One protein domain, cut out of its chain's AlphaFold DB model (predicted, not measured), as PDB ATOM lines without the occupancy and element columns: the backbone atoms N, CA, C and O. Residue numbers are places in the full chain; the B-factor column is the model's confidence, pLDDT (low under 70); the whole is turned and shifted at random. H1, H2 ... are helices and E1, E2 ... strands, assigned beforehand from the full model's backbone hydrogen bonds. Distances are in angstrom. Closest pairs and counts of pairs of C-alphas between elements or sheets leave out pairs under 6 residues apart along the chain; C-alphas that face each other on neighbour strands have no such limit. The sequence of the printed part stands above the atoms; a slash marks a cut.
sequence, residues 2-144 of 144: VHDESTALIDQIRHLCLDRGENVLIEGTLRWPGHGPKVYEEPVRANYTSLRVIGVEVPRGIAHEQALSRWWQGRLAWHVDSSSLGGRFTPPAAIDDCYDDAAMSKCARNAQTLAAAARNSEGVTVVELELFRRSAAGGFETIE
ATOM      1  N   VAL A   2      87.884  78.480   7.662       71.44
ATOM      2  CA  VAL A   2      88.863  77.509   8.222       71.44
ATOM      3  C   VAL A   2      88.533  76.037   7.924       71.44
ATOM      4  O   VAL A   2      89.433  75.211   7.876       71.44
ATOM      5  N   HIS A   3      87.250  75.699   7.741       73.75
ATOM      6  CA  HIS A   3      86.828  74.312   7.521       73.75
ATOM      7  C   HIS A   3      87.339  73.772   6.181       73.75
ATOM      8  O   HIS A   3      88.063  72.784   6.177       73.75
ATOM      9  N   ASP A   4      87.060  74.476   5.082       83.94
ATOM     10  CA  ASP A   4      87.433  74.042   3.729       83.94
ATOM     11  C   ASP A   4      88.956  73.957   3.555       83.94
ATOM     12  O   ASP A   4      89.465  72.997   2.984       83.94
ATOM     13  N   GLU A   5      89.694  74.920   4.117       88.50
ATOM     14  CA  GLU A   5      91.160  74.925   4.092       88.50
ATOM     15  C   GLU A   5      91.746  73.755   4.899       88.50
ATOM     16  O   GLU A   5      92.640  73.059   4.418       88.50
ATOM     17  N   SER A   6      91.206  73.478   6.094       86.06
ATOM     18  CA  SER A   6      91.646  72.334   6.902       86.06
ATOM     19  C   SER A   6      91.361  70.991   6.223       86.06
ATOM     20  O   SER A   6      92.206  70.098   6.268       86.06
ATOM     21  N   THR A   7      90.210  70.866   5.555       87.06
ATOM     22  CA  THR A   7      89.844  69.668   4.794       87.06
ATOM     23  C   THR A   7      90.781  69.477   3.608       87.06
ATOM     24  O   THR A   7      91.353  68.399   3.470       87.06
ATOM     25  N   ALA A   8      91.027  70.527   2.819       89.31
ATOM     26  CA  ALA A   8      91.934  70.458   1.676       89.31
ATOM     27  C   ALA A   8      93.362  70.057   2.086       89.31
ATOM     28  O   ALA A   8      93.982  69.222   1.426       89.31
ATOM     29  N   LEU A   9      93.870  70.606   3.195       93.06
ATOM     30  CA  LEU A   9      95.198  70.264   3.702       93.06
ATOM     31  C   LEU A   9      95.276  68.804   4.171       93.06
ATOM     32  O   LEU A   9      96.237  68.106   3.846       93.06
ATOM     33  N   ILE A  10      94.274  68.329   4.915       90.50
ATOM     34  CA  ILE A  10      94.216  66.935   5.381       90.50
ATOM     35  C   ILE A  10      94.120  65.966   4.205       90.50
ATOM     36  O   ILE A  10      94.810  64.946   4.210       90.50
ATOM     37  N   ASP A  11      93.315  66.284   3.194       89.56
ATOM     38  CA  ASP A  11      93.212  65.449   2.002       89.56
ATOM     39  C   ASP A  11      94.546  65.423   1.249       89.56
ATOM     40  O   ASP A  11      95.006  64.349   0.868       89.56
ATOM     41  N   GLN A  12      95.238  66.558   1.103       93.00
ATOM     42  CA  GLN A  12      96.563  66.592   0.477       93.00
ATOM     43  C   GLN A  12      97.598  65.753   1.245       93.00
ATOM     44  O   GLN A  12      98.346  64.990   0.632       93.00
ATOM     45  N   ILE A  13      97.637  65.867   2.578       93.56
ATOM     46  CA  ILE A  13      98.535  65.066   3.424       93.56
ATOM     47  C   ILE A  13      98.219  63.577   3.270       93.56
ATOM     48  O   ILE A  13      99.136  62.777   3.092       93.56
ATOM     49  N   ARG A  14      96.932  63.205   3.283       91.81
ATOM     50  CA  ARG A  14      96.506  61.813   3.112       91.81
ATOM     51  C   ARG A  14      96.993  61.247   1.779       91.81
ATOM     52  O   ARG A  14      97.625  60.198   1.794       91.81
ATOM     53  N   HIS A  15      96.767  61.946   0.665       91.38
ATOM     54  CA  HIS A  15      97.234  61.499  -0.654       91.38
ATOM     55  C   HIS A  15      98.751  61.267  -0.670       91.38
ATOM     56  O   HIS A  15      99.200  60.211  -1.101       91.38
ATOM     57  N   LEU A  16      99.539  62.198  -0.118       94.19
ATOM     58  CA  LEU A  16     100.998  62.053  -0.048       94.19
ATOM     59  C   LEU A  16     101.443  60.837   0.778       94.19
ATOM     60  O   LEU A  16     102.398  60.162   0.395       94.19
ATOM     61  N   CYS A  17     100.786  60.561   1.905       95.06
ATOM     62  CA  CYS A  17     101.089  59.391   2.733       95.06
ATOM     63  C   CYS A  17     100.711  58.078   2.029       95.06
ATOM     64  O   CYS A  17     101.483  57.120   2.072       95.06
ATOM     65  N   LEU A  18      99.556  58.047   1.352       92.69
ATOM     66  CA  LEU A  18      99.098  56.879   0.593       92.69
ATOM     67  C   LEU A  18     100.019  56.578  -0.597       92.69
ATOM     68  O   LEU A  18     100.415  55.429  -0.774       92.69
ATOM     69  N   ASP A  19     100.439  57.602  -1.347       93.06
ATOM     70  CA  ASP A  19     101.385  57.463  -2.466       93.06
ATOM     71  C   ASP A  19     102.740  56.882  -2.025       93.06
ATOM     72  O   ASP A  19     103.448  56.246  -2.807       93.06
ATOM     73  N   ARG A  20     103.114  57.096  -0.758       95.12
ATOM     74  CA  ARG A  20     104.345  56.571  -0.148       95.12
ATOM     75  C   ARG A  20     104.174  55.199   0.507       95.12
ATOM     76  O   ARG A  20     105.172  54.630   0.947       95.12
ATOM     77  N   GLY A  21     102.951  54.674   0.588       93.94
ATOM     78  CA  GLY A  21     102.651  53.410   1.266       93.94
ATOM     79  C   GLY A  21     102.850  53.459   2.786       93.94
ATOM     80  O   GLY A  21     103.198  52.448   3.396       93.94
ATOM     81  N   GLU A  22     102.687  54.628   3.412       95.94
ATOM     82  CA  GLU A  22     102.848  54.799   4.862       95.94
ATOM     83  C   GLU A  22     101.644  54.239   5.637       95.94
ATOM     84  O   GLU A  22     100.499  54.390   5.226       95.94
ATOM     85  N   ASN A  23     101.842  53.651   6.820       94.38
ATOM     86  CA  ASN A  23     100.696  53.315   7.671       94.38
ATOM     87  C   ASN A  23      99.993  54.601   8.137       94.38
ATOM     88  O   ASN A  23     100.609  55.433   8.802       94.38
ATOM     89  N   VAL A  24      98.704  54.744   7.822       93.38
ATOM     90  CA  VAL A  24      97.914  55.942   8.145       93.38
ATOM     91  C   VAL A  24      96.831  55.651   9.180       93.38
ATOM     92  O   VAL A  24      96.154  54.627   9.130       93.38
ATOM     93  N   LEU A  25      96.642  56.594  10.105       93.31
ATOM     94  CA  LEU A  25      95.490  56.649  11.002       93.31
ATOM     95  C   LEU A  25      94.602  57.815  10.559       93.31
ATOM     96  O   LEU A  25      95.028  58.968  10.602       93.31
ATOM     97  N   ILE A  26      93.370  57.517  10.149       90.81
ATOM     98  CA  ILE A  26      92.408  58.530   9.706       90.81
ATOM     99  C   ILE A  26      91.380  58.737  10.818       90.81
ATOM    100  O   ILE A  26      90.592  57.842  11.119       90.81
ATOM    101  N   GLU A  27      91.401  59.917  11.438       90.88
ATOM    102  CA  GLU A  27      90.417  60.306  12.450       90.88
ATOM    103  C   GLU A  27      89.146  60.833  11.785       90.88
ATOM    104  O   GLU A  27      89.182  61.559  10.789       90.88
ATOM    105  N   GLY A  28      88.003  60.447  12.337       89.38
ATOM    106  CA  GLY A  28      86.721  60.954  11.901       89.38
ATOM    107  C   GLY A  28      85.581  60.352  12.703       89.38
ATOM    108  O   GLY A  28      85.665  59.247  13.232       89.38
ATOM    109  N   THR A  29      84.466  61.072  12.749       91.75
ATOM    110  CA  THR A  29      83.281  60.625  13.490       91.75
ATOM    111  C   THR A  29      82.525  59.498  12.795       91.75
ATOM    112  O   THR A  29      81.721  58.843  13.433       91.75
ATOM    113  N   LEU A  30      82.712  59.288  11.484       93.00
ATOM    114  CA  LEU A  30      81.873  58.392  10.672       93.00
ATOM    115  C   LEU A  30      80.359  58.638  10.843       93.00
ATOM    116  O   LEU A  30      79.560  57.726  10.664       93.00
ATOM    117  N   ARG A  31      79.925  59.869  11.153       92.06
ATOM    118  CA  ARG A  31      78.497  60.157  11.399       92.06
ATOM    119  C   ARG A  31      77.599  59.969  10.169       92.06
ATOM    120  O   ARG A  31      76.418  59.670  10.307       92.06
ATOM    121  N   TRP A  32      78.147  60.169   8.968       87.31
ATOM    122  CA  TRP A  32      77.384  60.149   7.724       87.31
ATOM    123  C   TRP A  32      77.447  58.784   7.033       87.31
ATOM    124  O   TRP A  32      78.549  58.247   6.855       87.31
ATOM    125  N   PRO A  33      76.303  58.254   6.564       77.31
ATOM    126  CA  PRO A  33      76.301  57.042   5.758       77.31
ATOM    127  C   PRO A  33      77.111  57.265   4.473       77.31
ATOM    128  O   PRO A  33      77.069  58.337   3.867       77.31
ATOM    129  N   GLY A  34      77.888  56.260   4.070       76.81
ATOM    130  CA  GLY A  34      78.735  56.326   2.874       76.81
ATOM    131  C   GLY A  34      80.059  57.083   3.043       76.81
ATOM    132  O   GLY A  34      80.908  56.988   2.160       76.81
ATOM    133  N   HIS A  35      80.295  57.776   4.167       79.69
ATOM    134  CA  HIS A  35      81.597  58.404   4.420       79.69
ATOM    135  C   HIS A  35      82.706  57.360   4.612       79.69
ATOM    136  O   HIS A  35      83.766  57.485   4.011       79.69
ATOM    137  N   GLY A  36      82.432  56.293   5.371       79.38
ATOM    138  CA  GLY A  36      83.374  55.188   5.578       79.38
ATOM    139  C   GLY A  36      83.857  54.555   4.268       79.38
ATOM    140  O   GLY A  36      85.061  54.536   4.037       79.38
ATOM    141  N   PRO A  37      82.949  54.097   3.382       79.50
ATOM    142  CA  PRO A  37      83.325  53.566   2.072       79.50
ATOM    143  C   PRO A  37      84.203  54.515   1.247       79.50
ATOM    144  O   PRO A  37      85.229  54.083   0.737       79.50
ATOM    145  N   LYS A  38      83.875  55.815   1.188       79.00
ATOM    146  CA  LYS A  38      84.691  56.801   0.457       79.00
ATOM    147  C   LYS A  38      86.118  56.892   0.994       79.00
ATOM    148  O   LYS A  38      87.061  56.875   0.213       79.00
ATOM    149  N   VAL A  39      86.268  56.955   2.319       77.44
ATOM    150  CA  VAL A  39      87.583  57.000   2.979       77.44
ATOM    151  C   VAL A  39      88.361  55.696   2.770       77.44
ATOM    152  O   VAL A  39      89.585  55.715   2.733       77.44
ATOM    153  N   TYR A  40      87.671  54.568   2.614       83.50
ATOM    154  CA  TYR A  40      88.274  53.252   2.402       83.50
ATOM    155  C   TYR A  40      88.728  52.992   0.961       83.50
ATOM    156  O   TYR A  40      89.742  52.327   0.750       83.50
ATOM    157  N   GLU A  41      88.025  53.530  -0.035       85.19
ATOM    158  CA  GLU A  41      88.378  53.334  -1.445       85.19
ATOM    159  C   GLU A  41      89.792  53.836  -1.785       85.19
ATOM    160  O   GLU A  41      90.471  53.244  -2.623       85.19
ATOM    161  N   GLU A  42      90.247  54.918  -1.149       86.06
ATOM    162  CA  GLU A  42      91.581  55.495  -1.363       86.06
ATOM    163  C   GLU A  42      92.716  54.528  -0.947       86.06
ATOM    164  O   GLU A  42      93.524  54.179  -1.813       86.06
ATOM    165  N   PRO A  43      92.768  54.007   0.300       86.44
ATOM    166  CA  PRO A  43      93.717  52.965   0.696       86.44
ATOM    167  C   PRO A  43      93.691  51.717  -0.193       86.44
ATOM    168  O   PRO A  43      94.749  51.194  -0.535       86.44
ATOM    169  N   VAL A  44      92.510  51.244  -0.609       86.19
ATOM    170  CA  VAL A  44      92.418  50.062  -1.488       86.19
ATOM    171  C   VAL A  44      93.094  50.325  -2.831       86.19
ATOM    172  O   VAL A  44      93.895  49.508  -3.284       86.19
ATOM    173  N   ARG A  45      92.838  51.487  -3.452       87.62
ATOM    174  CA  ARG A  45      93.514  51.887  -4.700       87.62
ATOM    175  C   ARG A  45      95.027  52.036  -4.523       87.62
ATOM    176  O   ARG A  45      95.766  51.795  -5.471       87.62
ATOM    177  N   ALA A  46      95.478  52.394  -3.322       89.81
ATOM    178  CA  ALA A  46      96.891  52.466  -2.954       89.81
ATOM    179  C   ALA A  46      97.493  51.108  -2.519       89.81
ATOM    180  O   ALA A  46      98.619  51.064  -2.031       89.81
ATOM    181  N   ASN A  47      96.784  49.990  -2.735       90.25
ATOM    182  CA  ASN A  47      97.212  48.617  -2.429       90.25
ATOM    183  C   ASN A  47      97.399  48.307  -0.932       90.25
ATOM    184  O   ASN A  47      98.177  47.418  -0.572       90.25
ATOM    185  N   TYR A  48      96.680  48.998  -0.045       91.81
ATOM    186  CA  TYR A  48      96.638  48.618   1.366       91.81
ATOM    187  C   TYR A  48      95.847  47.320   1.519       91.81
ATOM    188  O   TYR A  48      94.723  47.204   1.039       91.81
ATOM    189  N   THR A  49      96.427  46.353   2.225       91.25
ATOM    190  CA  THR A  49      95.852  45.007   2.390       91.25
ATOM    191  C   THR A  49      95.216  44.776   3.759       91.25
ATOM    192  O   THR A  49      94.542  43.767   3.955       91.25
ATOM    193  N   SER A  50      95.400  45.705   4.701       92.44
ATOM    194  CA  SER A  50      94.846  45.632   6.053       92.44
ATOM    195  C   SER A  50      94.062  46.894   6.398       92.44
ATOM    196  O   SER A  50      94.534  48.008   6.170       92.44
ATOM    197  N   LEU A  51      92.873  46.706   6.971       92.19
ATOM    198  CA  LEU A  51      92.027  47.757   7.520       92.19
ATOM    199  C   LEU A  51      91.717  47.446   8.985       92.19
ATOM    200  O   LEU A  51      91.144  46.403   9.294       92.19
ATOM    201  N   ARG A  52      91.999  48.398   9.876       94.19
ATOM    202  CA  ARG A  52      91.551  48.353  11.270       94.19
ATOM    203  C   ARG A  52      90.610  49.518  11.543       94.19
ATOM    204  O   ARG A  52      91.004  50.678  11.447       94.19
ATOM    205  N   VAL A  53      89.363  49.202  11.875       93.94
ATOM    206  CA  VAL A  53      88.337  50.176  12.249       93.94
ATOM    207  C   VAL A  53      88.226  50.193  13.768       93.94
ATOM    208  O   VAL A  53      87.831  49.202  14.377       93.94
ATOM    209  N   ILE A  54      88.574  51.325  14.376       95.00
ATOM    210  CA  ILE A  54      88.504  51.530  15.825       95.00
ATOM    211  C   ILE A  54      87.417  52.561  16.109       95.00
ATOM    212  O   ILE A  54      87.520  53.707  15.672       95.00
ATOM    213  N   GLY A  55      86.373  52.159  16.830       94.81
ATOM    214  CA  GLY A  55      85.286  53.046  17.243       94.81
ATOM    215  C   GLY A  55      85.245  53.224  18.754       94.81
ATOM    216  O   GLY A  55      85.533  52.295  19.501       94.81
ATOM    217  N   VAL A  56      84.849  54.410  19.212       94.56
ATOM    218  CA  VAL A  56      84.536  54.668  20.623       94.56
ATOM    219  C   VAL A  56      83.052  54.995  20.723       94.56
ATOM    220  O   VAL A  56      82.609  56.035  20.239       94.56
ATOM    221  N   GLU A  57      82.288  54.100  21.339       95.56
ATOM    222  CA  GLU A  57      80.855  54.246  21.547       95.56
ATOM    223  C   GLU A  57      80.573  54.811  22.938       95.56
ATOM    224  O   GLU A  57      81.034  54.306  23.968       95.56
ATOM    225  N   VAL A  58      79.775  55.876  22.966       94.00
ATOM    226  CA  VAL A  58      79.347  56.546  24.193       94.00
ATOM    227  C   VAL A  58      77.866  56.913  24.095       94.00
ATOM    228  O   VAL A  58      77.439  57.420  23.053       94.00
ATOM    229  N   PRO A  59      77.067  56.724  25.166       93.81
ATOM    230  CA  PRO A  59      75.675  57.162  25.177       93.81
ATOM    231  C   PRO A  59      75.545  58.669  24.915       93.81
ATOM    232  O   PRO A  59      76.359  59.449  25.416       93.81
ATOM    233  N   ARG A  60      74.482  59.093  24.214       96.19
ATOM    234  CA  ARG A  60      74.236  60.506  23.844       96.19
ATOM    235  C   ARG A  60      74.407  61.469  25.027       96.19
ATOM    236  O   ARG A  60      75.102  62.471  24.909       96.19
ATOM    237  N   GLY A  61      73.815  61.153  26.183       95.25
ATOM    238  CA  GLY A  61      73.920  61.992  27.384       95.25
ATOM    239  C   GLY A  61      75.357  62.148  27.895       95.25
ATOM    240  O   GLY A  61      75.772  63.249  28.245       95.25
ATOM    241  N   ILE A  62      76.144  61.070  27.848       94.81
ATOM    242  CA  ILE A  62      77.554  61.078  28.254       94.81
ATOM    243  C   ILE A  62      78.401  61.888  27.268       94.81
ATOM    244  O   ILE A  62      79.284  62.628  27.695       94.81
ATOM    245  N   ALA A  63      78.119  61.807  25.964       96.25
ATOM    246  CA  ALA A  63      78.811  62.619  24.963       96.25
ATOM    247  C   ALA A  63      78.605  64.125  25.203       96.25
ATOM    248  O   ALA A  63      79.569  64.892  25.154       96.25
ATOM    249  N   HIS A  64      77.374  64.543  25.527       97.81
ATOM    250  CA  HIS A  64      77.076  65.930  25.912       97.81
ATOM    251  C   HIS A  64      77.825  66.350  27.177       97.81
ATOM    252  O   HIS A  64      78.486  67.391  27.182       97.81
ATOM    253  N   GLU A  65      77.770  65.529  28.230       96.69
ATOM    254  CA  GLU A  65      78.463  65.799  29.494       96.69
ATOM    255  C   GLU A  65      79.974  65.971  29.279       96.69
ATOM    256  O   GLU A  65      80.573  66.950  29.733       96.69
ATOM    257  N   GLN A  66      80.597  65.059  28.531       94.69
ATOM    258  CA  GLN A  66      82.033  65.091  28.262       94.69
ATOM    259  C   GLN A  66      82.434  66.268  27.372       94.69
ATOM    260  O   GLN A  66      83.457  66.904  27.632       94.69
ATOM    261  N   ALA A  67      81.637  66.604  26.353       96.50
ATOM    262  CA  ALA A  67      81.901  67.762  25.506       96.50
ATOM    263  C   ALA A  67      81.846  69.074  26.305       96.50
ATOM    264  O   ALA A  67      82.725  69.929  26.143       96.50
ATOM    265  N   LEU A  68      80.860  69.207  27.200       96.94
ATOM    266  CA  LEU A  68      80.732  70.356  28.094       96.94
ATOM    267  C   LEU A  68      81.897  70.426  29.087       96.94
ATOM    268  O   LEU A  68      82.510  71.483  29.239       96.94
ATOM    269  N   SER A  69      82.234  69.297  29.715       95.81
ATOM    270  CA  SER A  69      83.349  69.188  30.661       95.81
ATOM    271  C   SER A  69      84.678  69.574  30.006       95.81
ATOM    272  O   SER A  69      85.389  70.438  30.521       95.81
ATOM    273  N   ARG A  70      84.970  69.039  28.811       95.38
ATOM    274  CA  ARG A  70      86.172  69.371  28.028       95.38
ATOM    275  C   ARG A  70      86.266  70.868  27.737       95.38
ATOM    276  O   ARG A  70      87.326  71.470  27.904       95.38
ATOM    277  N   TRP A  71      85.166  71.474  27.293       96.56
ATOM    278  CA  TRP A  71      85.125  72.910  27.025       96.56
ATOM    279  C   TRP A  71      85.377  73.733  28.294       96.56
ATOM    280  O   TRP A  71      86.201  74.650  28.276       96.56
ATOM    281  N   TRP A  72      84.705  73.390  29.394       96.44
ATOM    282  CA  TRP A  72      84.828  74.114  30.655       96.44
ATOM    283  C   TRP A  72      86.236  74.012  31.247       96.44
ATOM    284  O   TRP A  72      86.814  75.026  31.633       96.44
ATOM    285  N   GLN A  73      86.828  72.816  31.242       95.56
ATOM    286  CA  GLN A  73      88.204  72.599  31.694       95.56
ATOM    287  C   GLN A  73      89.204  73.418  30.875       95.56
ATOM    288  O   GLN A  73      90.044  74.103  31.454       95.56
ATOM    289  N   GLY A  74      89.077  73.426  29.543       95.12
ATOM    290  CA  GLY A  74      89.930  74.259  28.690       95.12
ATOM    291  C   GLY A  74      89.773  75.756  28.978       95.12
ATOM    292  O   GLY A  74      90.750  76.499  28.961       95.12
ATOM    293  N   ARG A  75      88.555  76.212  29.294       94.56
ATOM    294  CA  ARG A  75      88.292  77.595  29.728       94.56
ATOM    295  C   ARG A  75      88.952  77.932  31.063       94.56
ATOM    296  O   ARG A  75      89.554  78.995  31.176       94.56
ATOM    297  N   LEU A  76      88.853  77.050  32.057       94.88
ATOM    298  CA  LEU A  76      89.515  77.240  33.350       94.88
ATOM    299  C   LEU A  76      91.040  77.269  33.202       94.88
ATOM    300  O   LEU A  76      91.682  78.138  33.785       94.88
ATOM    301  N   ALA A  77      91.608  76.377  32.385       94.06
ATOM    302  CA  ALA A  77      93.042  76.356  32.103       94.06
ATOM    303  C   ALA A  77      93.520  77.677  31.481       94.06
ATOM    304  O   ALA A  77      94.528  78.224  31.918       94.06
ATOM    305  N   TRP A  78      92.754  78.246  30.546       94.50
ATOM    306  CA  TRP A  78      93.069  79.544  29.942       94.50
ATOM    307  C   TRP A  78      93.023  80.717  30.913       94.50
ATOM    308  O   TRP A  78      93.836  81.633  30.814       94.50
ATOM    309  N   HIS A  79      92.102  80.690  31.877       93.25
ATOM    310  CA  HIS A  79      92.071  81.704  32.929       93.25
ATOM    311  C   HIS A  79      93.313  81.669  33.829       93.25
ATOM    312  O   HIS A  79      93.691  82.711  34.361       93.25
ATOM    313  N   VAL A  80      93.931  80.498  34.007       94.31
ATOM    314  CA  VAL A  80      95.172  80.332  34.780       94.31
ATOM    315  C   VAL A  80      96.401  80.665  33.931       94.31
ATOM    316  O   VAL A  80      97.316  81.326  34.416       94.31
ATOM    317  N   ASP A  81      96.412  80.232  32.671       93.88
ATOM    318  CA  ASP A  81      97.489  80.464  31.714       93.88
ATOM    319  C   ASP A  81      96.919  80.811  30.333       93.88
ATOM    320  O   ASP A  81      96.446  79.950  29.577       93.88
ATOM    321  N   SER A  82      97.030  82.093  29.981       86.88
ATOM    322  CA  SER A  82      96.539  82.634  28.716       86.88
ATOM    323  C   SER A  82      97.294  82.123  27.484       86.88
ATOM    324  O   SER A  82      96.862  82.408  26.367       86.88
ATOM    325  N   SER A  83      98.412  81.404  27.662       89.19
ATOM    326  CA  SER A  83      99.129  80.733  26.573       89.19
ATOM    327  C   SER A  83      98.431  79.450  26.103       89.19
ATOM    328  O   SER A  83      98.588  79.047  24.948       89.19
ATOM    329  N   SER A  84      97.599  78.833  26.950       82.50
ATOM    330  CA  SER A  84      96.736  77.733  26.519       82.50
ATOM    331  C   SER A  84      95.672  78.267  25.548       82.50
ATOM    332  O   SER A  84      95.107  79.328  25.752       82.50
ATOM    333  N   LEU A  85      95.353  77.572  24.456       85.19
ATOM    334  CA  LEU A  85      94.409  78.093  23.441       85.19
ATOM    335  C   LEU A  85      92.930  78.103  23.901       85.19
ATOM    336  O   LEU A  85      92.027  78.350  23.096       85.19
ATOM    337  N   GLY A  86      92.675  77.804  25.178       91.31
ATOM    338  CA  GLY A  86      91.352  77.682  25.778       91.31
ATOM    339  C   GLY A  86      90.541  76.470  25.323       91.31
ATOM    340  O   GLY A  86      90.995  75.600  24.581       91.31
ATOM    341  N   GLY A  87      89.300  76.402  25.811       90.25
ATOM    342  CA  GLY A  87      88.338  75.366  25.445       90.25
ATOM    343  C   GLY A  87      87.510  75.763  24.224       90.25
ATOM    344  O   GLY A  87      86.901  76.835  24.202       90.25
ATOM    345  N   ARG A  88      87.405  74.872  23.233       91.19
ATOM    346  CA  ARG A  88      86.490  75.036  22.092       91.19
ATOM    347  C   ARG A  88      85.159  74.355  22.386       91.19
ATOM    348  O   ARG A  88      85.120  73.161  22.675       91.19
ATOM    349  N   PHE A  89      84.082  75.131  22.327       94.19
ATOM    350  CA  PHE A  89      82.730  74.634  22.554       94.19
ATOM    351  C   PHE A  89      82.267  73.778  21.371       94.19
ATOM    352  O   PHE A  89      82.385  74.203  20.221       94.19
ATOM    353  N   THR A  90      81.711  72.599  21.656       95.56
ATOM    354  CA  THR A  90      81.009  71.779  20.663       95.56
ATOM    355  C   THR A  90      79.508  72.039  20.804       95.56
ATOM    356  O   THR A  90      78.957  71.724  21.858       95.56
ATOM    357  N   PRO A  91      78.825  72.593  19.786       96.19
ATOM    358  CA  PRO A  91      77.381  72.792  19.842       96.19
ATOM    359  C   PRO A  91      76.627  71.469  20.066       96.19
ATOM    360  O   PRO A  91      76.936  70.500  19.369       96.19
ATOM    361  N   PRO A  92      75.607  71.423  20.950       97.00
ATOM    362  CA  PRO A  92      74.810  70.220  21.200       97.00
ATOM    363  C   PRO A  92      74.264  69.577  19.922       97.00
ATOM    364  O   PRO A  92      74.407  68.376  19.736       97.00
ATOM    365  N   ALA A  93      73.780  70.386  18.974       96.88
ATOM    366  CA  ALA A  93      73.267  69.901  17.693       96.88
ATOM    367  C   ALA A  93      74.299  69.098  16.875       96.88
ATOM    368  O   ALA A  93      73.928  68.176  16.158       96.88
ATOM    369  N   ALA A  94      75.597  69.413  16.988       94.88
ATOM    370  CA  ALA A  94      76.649  68.656  16.306       94.88
ATOM    371  C   ALA A  94      76.879  67.275  16.940       94.88
ATOM    372  O   ALA A  94      77.306  66.355  16.246       94.88
ATOM    373  N   ILE A  95      76.604  67.141  18.243       97.00
ATOM    374  CA  ILE A  95      76.615  65.861  18.959       97.00
ATOM    375  C   ILE A  95      75.345  65.094  18.607       97.00
ATOM    376  O   ILE A  95      75.438  63.940  18.209       97.00
ATOM    377  N   ASP A  96      74.179  65.734  18.692       97.31
ATOM    378  CA  ASP A  96      72.886  65.100  18.426       97.31
ATOM    379  C   ASP A  96      72.796  64.519  17.014       97.31
ATOM    380  O   ASP A  96      72.235  63.438  16.842       97.31
ATOM    381  N   ASP A  97      73.425  65.163  16.025       95.81
ATOM    382  CA  ASP A  97      73.494  64.660  14.650       95.81
ATOM    383  C   ASP A  97      74.184  63.284  14.538       95.81
ATOM    384  O   ASP A  97      73.894  62.523  13.614       95.81
ATOM    385  N   CYS A  98      75.026  62.896  15.501       96.88
ATOM    386  CA  CYS A  98      75.661  61.573  15.562       96.88
ATOM    387  C   CYS A  98      74.740  60.463  16.099       96.88
ATOM    388  O   CYS A  98      75.129  59.294  16.103       96.88
ATOM    389  N   TYR A  99      73.529  60.792  16.545       97.31
ATOM    390  CA  TYR A  99      72.624  59.852  17.204       97.31
ATOM    391  C   TYR A  99      71.219  59.912  16.601       97.31
ATOM    392  O   TYR A  99      70.761  60.946  16.122       97.31
ATOM    393  N   ASP A 100      70.498  58.806  16.691       95.25
ATOM    394  CA  ASP A 100      69.052  58.698  16.479       95.25
ATOM    395  C   ASP A 100      68.454  57.859  17.623       95.25
ATOM    396  O   ASP A 100      69.055  57.798  18.696       95.25
ATOM    397  N   ASP A 101      67.271  57.272  17.442       94.19
ATOM    398  CA  ASP A 101      66.604  56.466  18.476       94.19
ATOM    399  C   ASP A 101      67.125  55.016  18.546       94.19
ATOM    400  O   ASP A 101      66.582  54.187  19.280       94.19
ATOM    401  N   ALA A 102      68.174  54.683  17.786       93.75
ATOM    402  CA  ALA A 102      68.807  53.373  17.850       93.75
ATOM    403  C   ALA A 102      69.630  53.194  19.139       93.75
ATOM    404  O   ALA A 102      70.076  54.149  19.773       93.75
ATOM    405  N   ALA A 103      69.898  51.933  19.492       90.88
ATOM    406  CA  ALA A 103      70.692  51.579  20.671       90.88
ATOM    407  C   ALA A 103      72.162  52.043  20.602       90.88
ATOM    408  O   ALA A 103      72.807  52.173  21.639       90.88
ATOM    409  N   MET A 104      72.684  52.277  19.394       94.00
ATOM    410  CA  MET A 104      74.055  52.719  19.139       94.00
ATOM    411  C   MET A 104      74.063  53.982  18.287       94.00
ATOM    412  O   MET A 104      73.194  54.171  17.423       94.00
ATOM    413  N   SER A 105      75.101  54.800  18.467       96.50
ATOM    414  CA  SER A 105      75.355  55.961  17.618       96.50
ATOM    415  C   SER A 105      75.392  55.595  16.127       96.50
ATOM    416  O   SER A 105      75.709  54.468  15.724       96.50
ATOM    417  N   LYS A 106      75.102  56.581  15.271       96.38
ATOM    418  CA  LYS A 106      75.293  56.448  13.819       96.38
ATOM    419  C   LYS A 106      76.750  56.109  13.503       96.38
ATOM    420  O   LYS A 106      77.006  55.317  12.605       96.38
ATOM    421  N   CYS A 107      77.686  56.665  14.272       95.56
ATOM    422  CA  CYS A 107      79.125  56.458  14.140       95.56
ATOM    423  C   CYS A 107      79.503  54.975  14.256       95.56
ATOM    424  O   CYS A 107      80.130  54.427  13.350       95.56
ATOM    425  N   ALA A 108      79.069  54.305  15.327       95.56
ATOM    426  CA  ALA A 108      79.384  52.896  15.550       95.56
ATOM    427  C   ALA A 108      78.707  51.973  14.524       95.56
ATOM    428  O   ALA A 108      79.345  51.063  13.993       95.56
ATOM    429  N   ARG A 109      77.452  52.255  14.153       94.69
ATOM    430  CA  ARG A 109      76.760  51.497  13.094       94.69
ATOM    431  C   ARG A 109      77.414  51.675  11.723       94.69
ATOM    432  O   ARG A 109      77.523  50.720  10.953       94.69
ATOM    433  N   ASN A 110      77.889  52.878  11.412       94.81
ATOM    434  CA  ASN A 110      78.621  53.139  10.174       94.81
ATOM    435  C   ASN A 110      80.003  52.470  10.183       94.81
ATOM    436  O   ASN A 110      80.432  51.986   9.137       94.81
ATOM    437  N   ALA A 111      80.668  52.369  11.338       94.12
ATOM    438  CA  ALA A 111      81.902  51.595  11.495       94.12
ATOM    439  C   ALA A 111      81.673  50.091  11.253       94.12
ATOM    440  O   ALA A 111      82.419  49.472  10.494       94.12
ATOM    441  N   GLN A 112      80.599  49.520  11.812       93.44
ATOM    442  CA  GLN A 112      80.185  48.138  11.532       93.44
ATOM    443  C   GLN A 112      79.894  47.927  10.041       93.44
ATOM    444  O   GLN A 112      80.385  46.972   9.439       93.44
ATOM    445  N   THR A 113      79.147  48.850   9.429       92.19
ATOM    446  CA  THR A 113      78.815  48.807   7.995       92.19
ATOM    447  C   THR A 113      80.072  48.874   7.127       92.19
ATOM    448  O   THR A 113      80.194  48.117   6.168       92.19
ATOM    449  N   LEU A 114      81.028  49.741   7.477       91.19
ATOM    450  CA  LEU A 114      82.312  49.854   6.788       91.19
ATOM    451  C   LEU A 114      83.110  48.550   6.869       91.19
ATOM    452  O   LEU A 114      83.539  48.036   5.842       91.19
ATOM    453  N   ALA A 115      83.279  47.997   8.071       92.06
ATOM    454  CA  ALA A 115      84.020  46.752   8.255       92.06
ATOM    455  C   ALA A 115      83.361  45.585   7.499       92.06
ATOM    456  O   ALA A 115      84.052  44.787   6.868       92.06
ATOM    457  N   ALA A 116      82.028  45.501   7.511       91.12
ATOM    458  CA  ALA A 116      81.291  44.503   6.742       91.12
ATOM    459  C   ALA A 116      81.488  44.676   5.226       91.12
ATOM    460  O   ALA A 116      81.723  43.693   4.529       91.12
ATOM    461  N   ALA A 117      81.440  45.908   4.711       88.31
ATOM    462  CA  ALA A 117      81.679  46.185   3.295       88.31
ATOM    463  C   ALA A 117      83.122  45.845   2.876       88.31
ATOM    464  O   ALA A 117      83.328  45.187   1.856       88.31
ATOM    465  N   ALA A 118      84.110  46.224   3.689       89.19
ATOM    466  CA  ALA A 118      85.523  45.959   3.424       89.19
ATOM    467  C   ALA A 118      85.845  44.454   3.401       89.19
ATOM    468  O   ALA A 118      86.591  44.005   2.540       89.19
ATOM    469  N   ARG A 119      85.233  43.651   4.285       90.12
ATOM    470  CA  ARG A 119      85.396  42.179   4.290       90.12
ATOM    471  C   ARG A 119      84.906  41.506   3.011       90.12
ATOM    472  O   ARG A 119      85.377  40.427   2.678       90.12
ATOM    473  N   ASN A 120      83.956  42.134   2.324       84.88
ATOM    474  CA  ASN A 120      83.392  41.641   1.069       84.88
ATOM    475  C   ASN A 120      84.064  42.263  -0.167       84.88
ATOM    476  O   ASN A 120      83.621  42.011  -1.285       84.88
ATOM    477  N   SER A 121      85.084  43.106   0.021       81.81
ATOM    478  CA  SER A 121      85.768  43.811  -1.064       81.81
ATOM    479  C   SER A 121      87.022  43.057  -1.503       81.81
ATOM    480  O   SER A 121      87.774  42.540  -0.680       81.81
ATOM    481  N   GLU A 122      87.275  43.019  -2.810       77.81
ATOM    482  CA  GLU A 122      88.523  42.475  -3.349       77.81
ATOM    483  C   GLU A 122      89.710  43.398  -3.011       77.81
ATOM    484  O   GLU A 122      89.588  44.622  -3.036       77.81
ATOM    485  N   GLY A 123      90.871  42.813  -2.698       75.19
ATOM    486  CA  GLY A 123      92.130  43.540  -2.466       75.19
ATOM    487  C   GLY A 123      92.535  43.717  -0.998       75.19
ATOM    488  O   GLY A 123      93.729  43.817  -0.717       75.19
ATOM    489  N   VAL A 124      91.595  43.662  -0.049       75.25
ATOM    490  CA  VAL A 124      91.906  43.701   1.391       75.25
ATOM    491  C   VAL A 124      91.819  42.303   1.979       75.25
ATOM    492  O   VAL A 124      90.810  41.619   1.848       75.25
ATOM    493  N   THR A 125      92.894  41.868   2.626       76.62
ATOM    494  CA  THR A 125      93.019  40.514   3.172       76.62
ATOM    495  C   THR A 125      92.737  40.460   4.668       76.62
ATOM    496  O   THR A 125      92.376  39.400   5.177       76.62
ATOM    497  N   VAL A 126      92.865  41.587   5.374       88.75
ATOM    498  CA  VAL A 126      92.650  41.670   6.824       88.75
ATOM    499  C   VAL A 126      91.724  42.839   7.153       88.75
ATOM    500  O   VAL A 126      92.015  43.981   6.807       88.75
ATOM    501  N   VAL A 127      90.608  42.558   7.836       92.06
ATOM    502  CA  VAL A 127      89.669  43.585   8.312       92.06
ATOM    503  C   VAL A 127      89.298  43.352   9.772       92.06
ATOM    504  O   VAL A 127      88.513  42.454  10.106       92.06
ATOM    505  N   GLU A 128      89.800  44.230  10.628       94.75
ATOM    506  CA  GLU A 128      89.554  44.238  12.066       94.75
ATOM    507  C   GLU A 128      88.570  45.352  12.430       94.75
ATOM    508  O   GLU A 128      88.647  46.467  11.915       94.75
ATOM    509  N   LEU A 129      87.634  45.041  13.326       94.81
ATOM    510  CA  LEU A 129      86.724  46.013  13.920       94.81
ATOM    511  C   LEU A 129      86.797  45.860  15.432       94.81
ATOM    512  O   LEU A 129      86.529  44.777  15.946       94.81
ATOM    513  N   GLU A 130      87.099  46.954  16.116       96.06
ATOM    514  CA  GLU A 130      87.042  47.036  17.570       96.06
ATOM    515  C   GLU A 130      86.233  48.262  17.963       96.06
ATOM    516  O   GLU A 130      86.573  49.401  17.628       96.06
ATOM    517  N   LEU A 131      85.146  48.023  18.683       95.94
ATOM    518  CA  LEU A 131      84.353  49.077  19.280       95.94
ATOM    519  C   LEU A 131      84.621  49.084  20.776       95.94
ATOM    520  O   LEU A 131      84.502  48.061  21.440       95.94
ATOM    521  N   PHE A 132      84.974  50.243  21.310       95.38
ATOM    522  CA  PHE A 132      85.266  50.434  22.719       95.38
ATOM    523  C   PHE A 132      84.165  51.249  23.374       95.38
ATOM    524  O   PHE A 132      83.720  52.255  22.826       95.38
ATOM    525  N   ARG A 133      83.791  50.886  24.595       92.75
ATOM    526  CA  ARG A 133      83.012  51.754  25.485       92.75
ATOM    527  C   ARG A 133      83.710  51.885  26.829       92.75
ATOM    528  O   ARG A 133      84.568  51.081  27.187       92.75
ATOM    529  N   ARG A 134      83.343  52.906  27.600       88.00
ATOM    530  CA  ARG A 134      83.865  53.072  28.960       88.00
ATOM    531  C   ARG A 134      83.254  52.019  29.889       88.00
ATOM    532  O   ARG A 134      82.033  51.927  29.977       88.00
ATOM    533  N   SER A 135      84.100  51.298  30.621       86.44
ATOM    534  CA  SER A 135      83.663  50.382  31.680       86.44
ATOM    535  C   SER A 135      83.183  51.154  32.915       86.44
ATOM    536  O   SER A 135      83.729  52.209  33.259       86.44
ATOM    537  N   ALA A 136      82.201  50.598  33.631       80.50
ATOM    538  CA  ALA A 136      81.727  51.133  34.909       80.50
ATOM    539  C   ALA A 136      82.831  51.183  35.986       80.50
ATOM    540  O   ALA A 136      82.801  52.052  36.854       80.50
ATOM    541  N   ALA A 137      83.826  50.293  35.909       83.94
ATOM    542  CA  ALA A 137      84.965  50.247  36.830       83.94
ATOM    543  C   ALA A 137      86.108  51.214  36.446       83.94
ATOM    544  O   ALA A 137      87.125  51.272  37.136       83.94
ATOM    545  N   GLY A 138      85.953  51.978  35.360       78.25
ATOM    546  CA  GLY A 138      87.039  52.726  34.727       78.25
ATOM    547  C   GLY A 138      87.764  51.903  33.654       78.25
ATOM    548  O   GLY A 138      87.687  50.679  33.627       78.25
ATOM    549  N   GLY A 139      88.442  52.589  32.730       84.31
ATOM    550  CA  GLY A 139      89.037  51.966  31.541       84.31
ATOM    551  C   GLY A 139      88.038  51.730  30.402       84.31
ATOM    552  O   GLY A 139      86.943  52.303  30.390       84.31
ATOM    553  N   PHE A 140      88.440  50.904  29.435       87.38
ATOM    554  CA  PHE A 140      87.660  50.571  28.243       87.38
ATOM    555  C   PHE A 140      87.342  49.079  28.205       87.38
ATOM    556  O   PHE A 140      88.154  48.259  28.630       87.38
ATOM    557  N   GLU A 141      86.176  48.741  27.674       91.62
ATOM    558  CA  GLU A 141      85.793  47.376  27.325       91.62
ATOM    559  C   GLU A 141      85.367  47.322  25.857       91.62
ATOM    560  O   GLU A 141      84.825  48.298  25.327       91.62
ATOM    561  N   THR A 142      85.637  46.194  25.205       90.62
ATOM    562  CA  THR A 142      85.226  45.955  23.820       90.62
ATOM    563  C   THR A 142      83.750  45.574  23.779       90.62
ATOM    564  O   THR A 142      83.280  44.820  24.631       90.62
ATOM    565  N   ILE A 143      83.025  46.087  22.792       86.19
ATOM    566  CA  ILE A 143      81.664  45.659  22.465       86.19
ATOM    567  C   ILE A 143      81.663  44.922  21.128       86.19
ATOM    568  O   ILE A 143      82.379  45.317  20.205       86.19
ATOM    569  N   GLU A 144      80.882  43.845  21.067       64.56
ATOM    570  CA  GLU A 144      80.641  43.051  19.853       64.56
ATOM    571  C   GLU A 144      79.669  43.758  18.895       64.56
ATOM    572  O   GLU A 144      78.662  44.333  19.376       64.56
TER     573      GLU A 144
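This is residues 2 to 144 of the 144 residues of the protein "Zeta_toxin domain-containing protein" of Rhodococcus sp. T7 (UniProt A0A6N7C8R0). A small, twisted sheet of three strands has one helix, H5, packed along one face over E1 and E2, and H2 packs on H5. H3, the longest helix, and the short H4 pack together at one end of H3 as a second group off the sheet, and H1 extends away from H2, its residues 2 to 9 sticking out free. The printed part has 143 residues, with five named helices and three named strands in the order H1 H2 E1 H3 H4 H5 E2 E3; the sheet runs E1 E2 E3 and is mixed, and the class is mixed, helices and strands. The whole is only just loose, close to compact, with a radius of gyration of the C-alphas of 17.6 A and spans of 52 by 35 by 27 A.

Start at H1, residues 2 to 19, and go on to H2, residues 35 to 45: they are close but not clearly touching, the closest C-alphas being those of Leu 18 and Pro 43, 6.7 A apart. Their tilt is a shallow 30 degrees, the same way. Next comes E1, residues 50 to 56, an edge strand; H2 only grazes the sheet, with its residues 36 to 44. H3, residues 60 to 80, touches H4, residues 92 to 96, with residues 60 to 64 alone; the closest C-alphas, of His 64 and Pro 92, are 6.8 A apart. H1, H3 and H4 are not on the sheet. H5, residues 106 to 119, is on the sheet at a height over the sheet of 9.1 A, over E1 and E2, residues 126 to 134. It runs along the strands, at 15 degrees to E1 on the local plane, in two layers, a helix on one face of a sheet. H2 and H5 touch at a shallow tilt of 29 degrees, the same way, closest at the C-alphas of Gly 36 and Leu 114, 5.6 A apart. E1, H3 H4 H5, E2 form a strand-helix-strand unit, two parallel neighbour strands with helices between. Look for N 53 and O 128, 2.8 A apart, within hydrogen-bond range between parallel E1 and E2. E2 and E3, residues 140 to 143, are an antiparallel hairpin, with N 143 and O 131 at 2.8 A. Every O i to N i+4 pair is within hydrogen-bond range in H1, H3, H4 and H5, and 5 of 7 in H2.

Find C-alpha 2 at (88.863, 77.509, 8.222); from there H1 runs 25.9 A. H2 spans 16.4 A, E1 20.0 A, H3 30.8 A, H5 19.9 A and E2 26.4 A. H3 begins at C-alpha 60, (74.236, 60.506, 23.844), and E3 ends at C-alpha 143, (81.664, 45.659, 22.465).

The two C-alphas farthest apart are those of Val 80 and Glu 122, 54.1 A. The printed part has no cut; the links H1 to H2 and H3 to H4 are long. Mean pLDDT of the printed part is 90.6, and residue 144 alone is under 70.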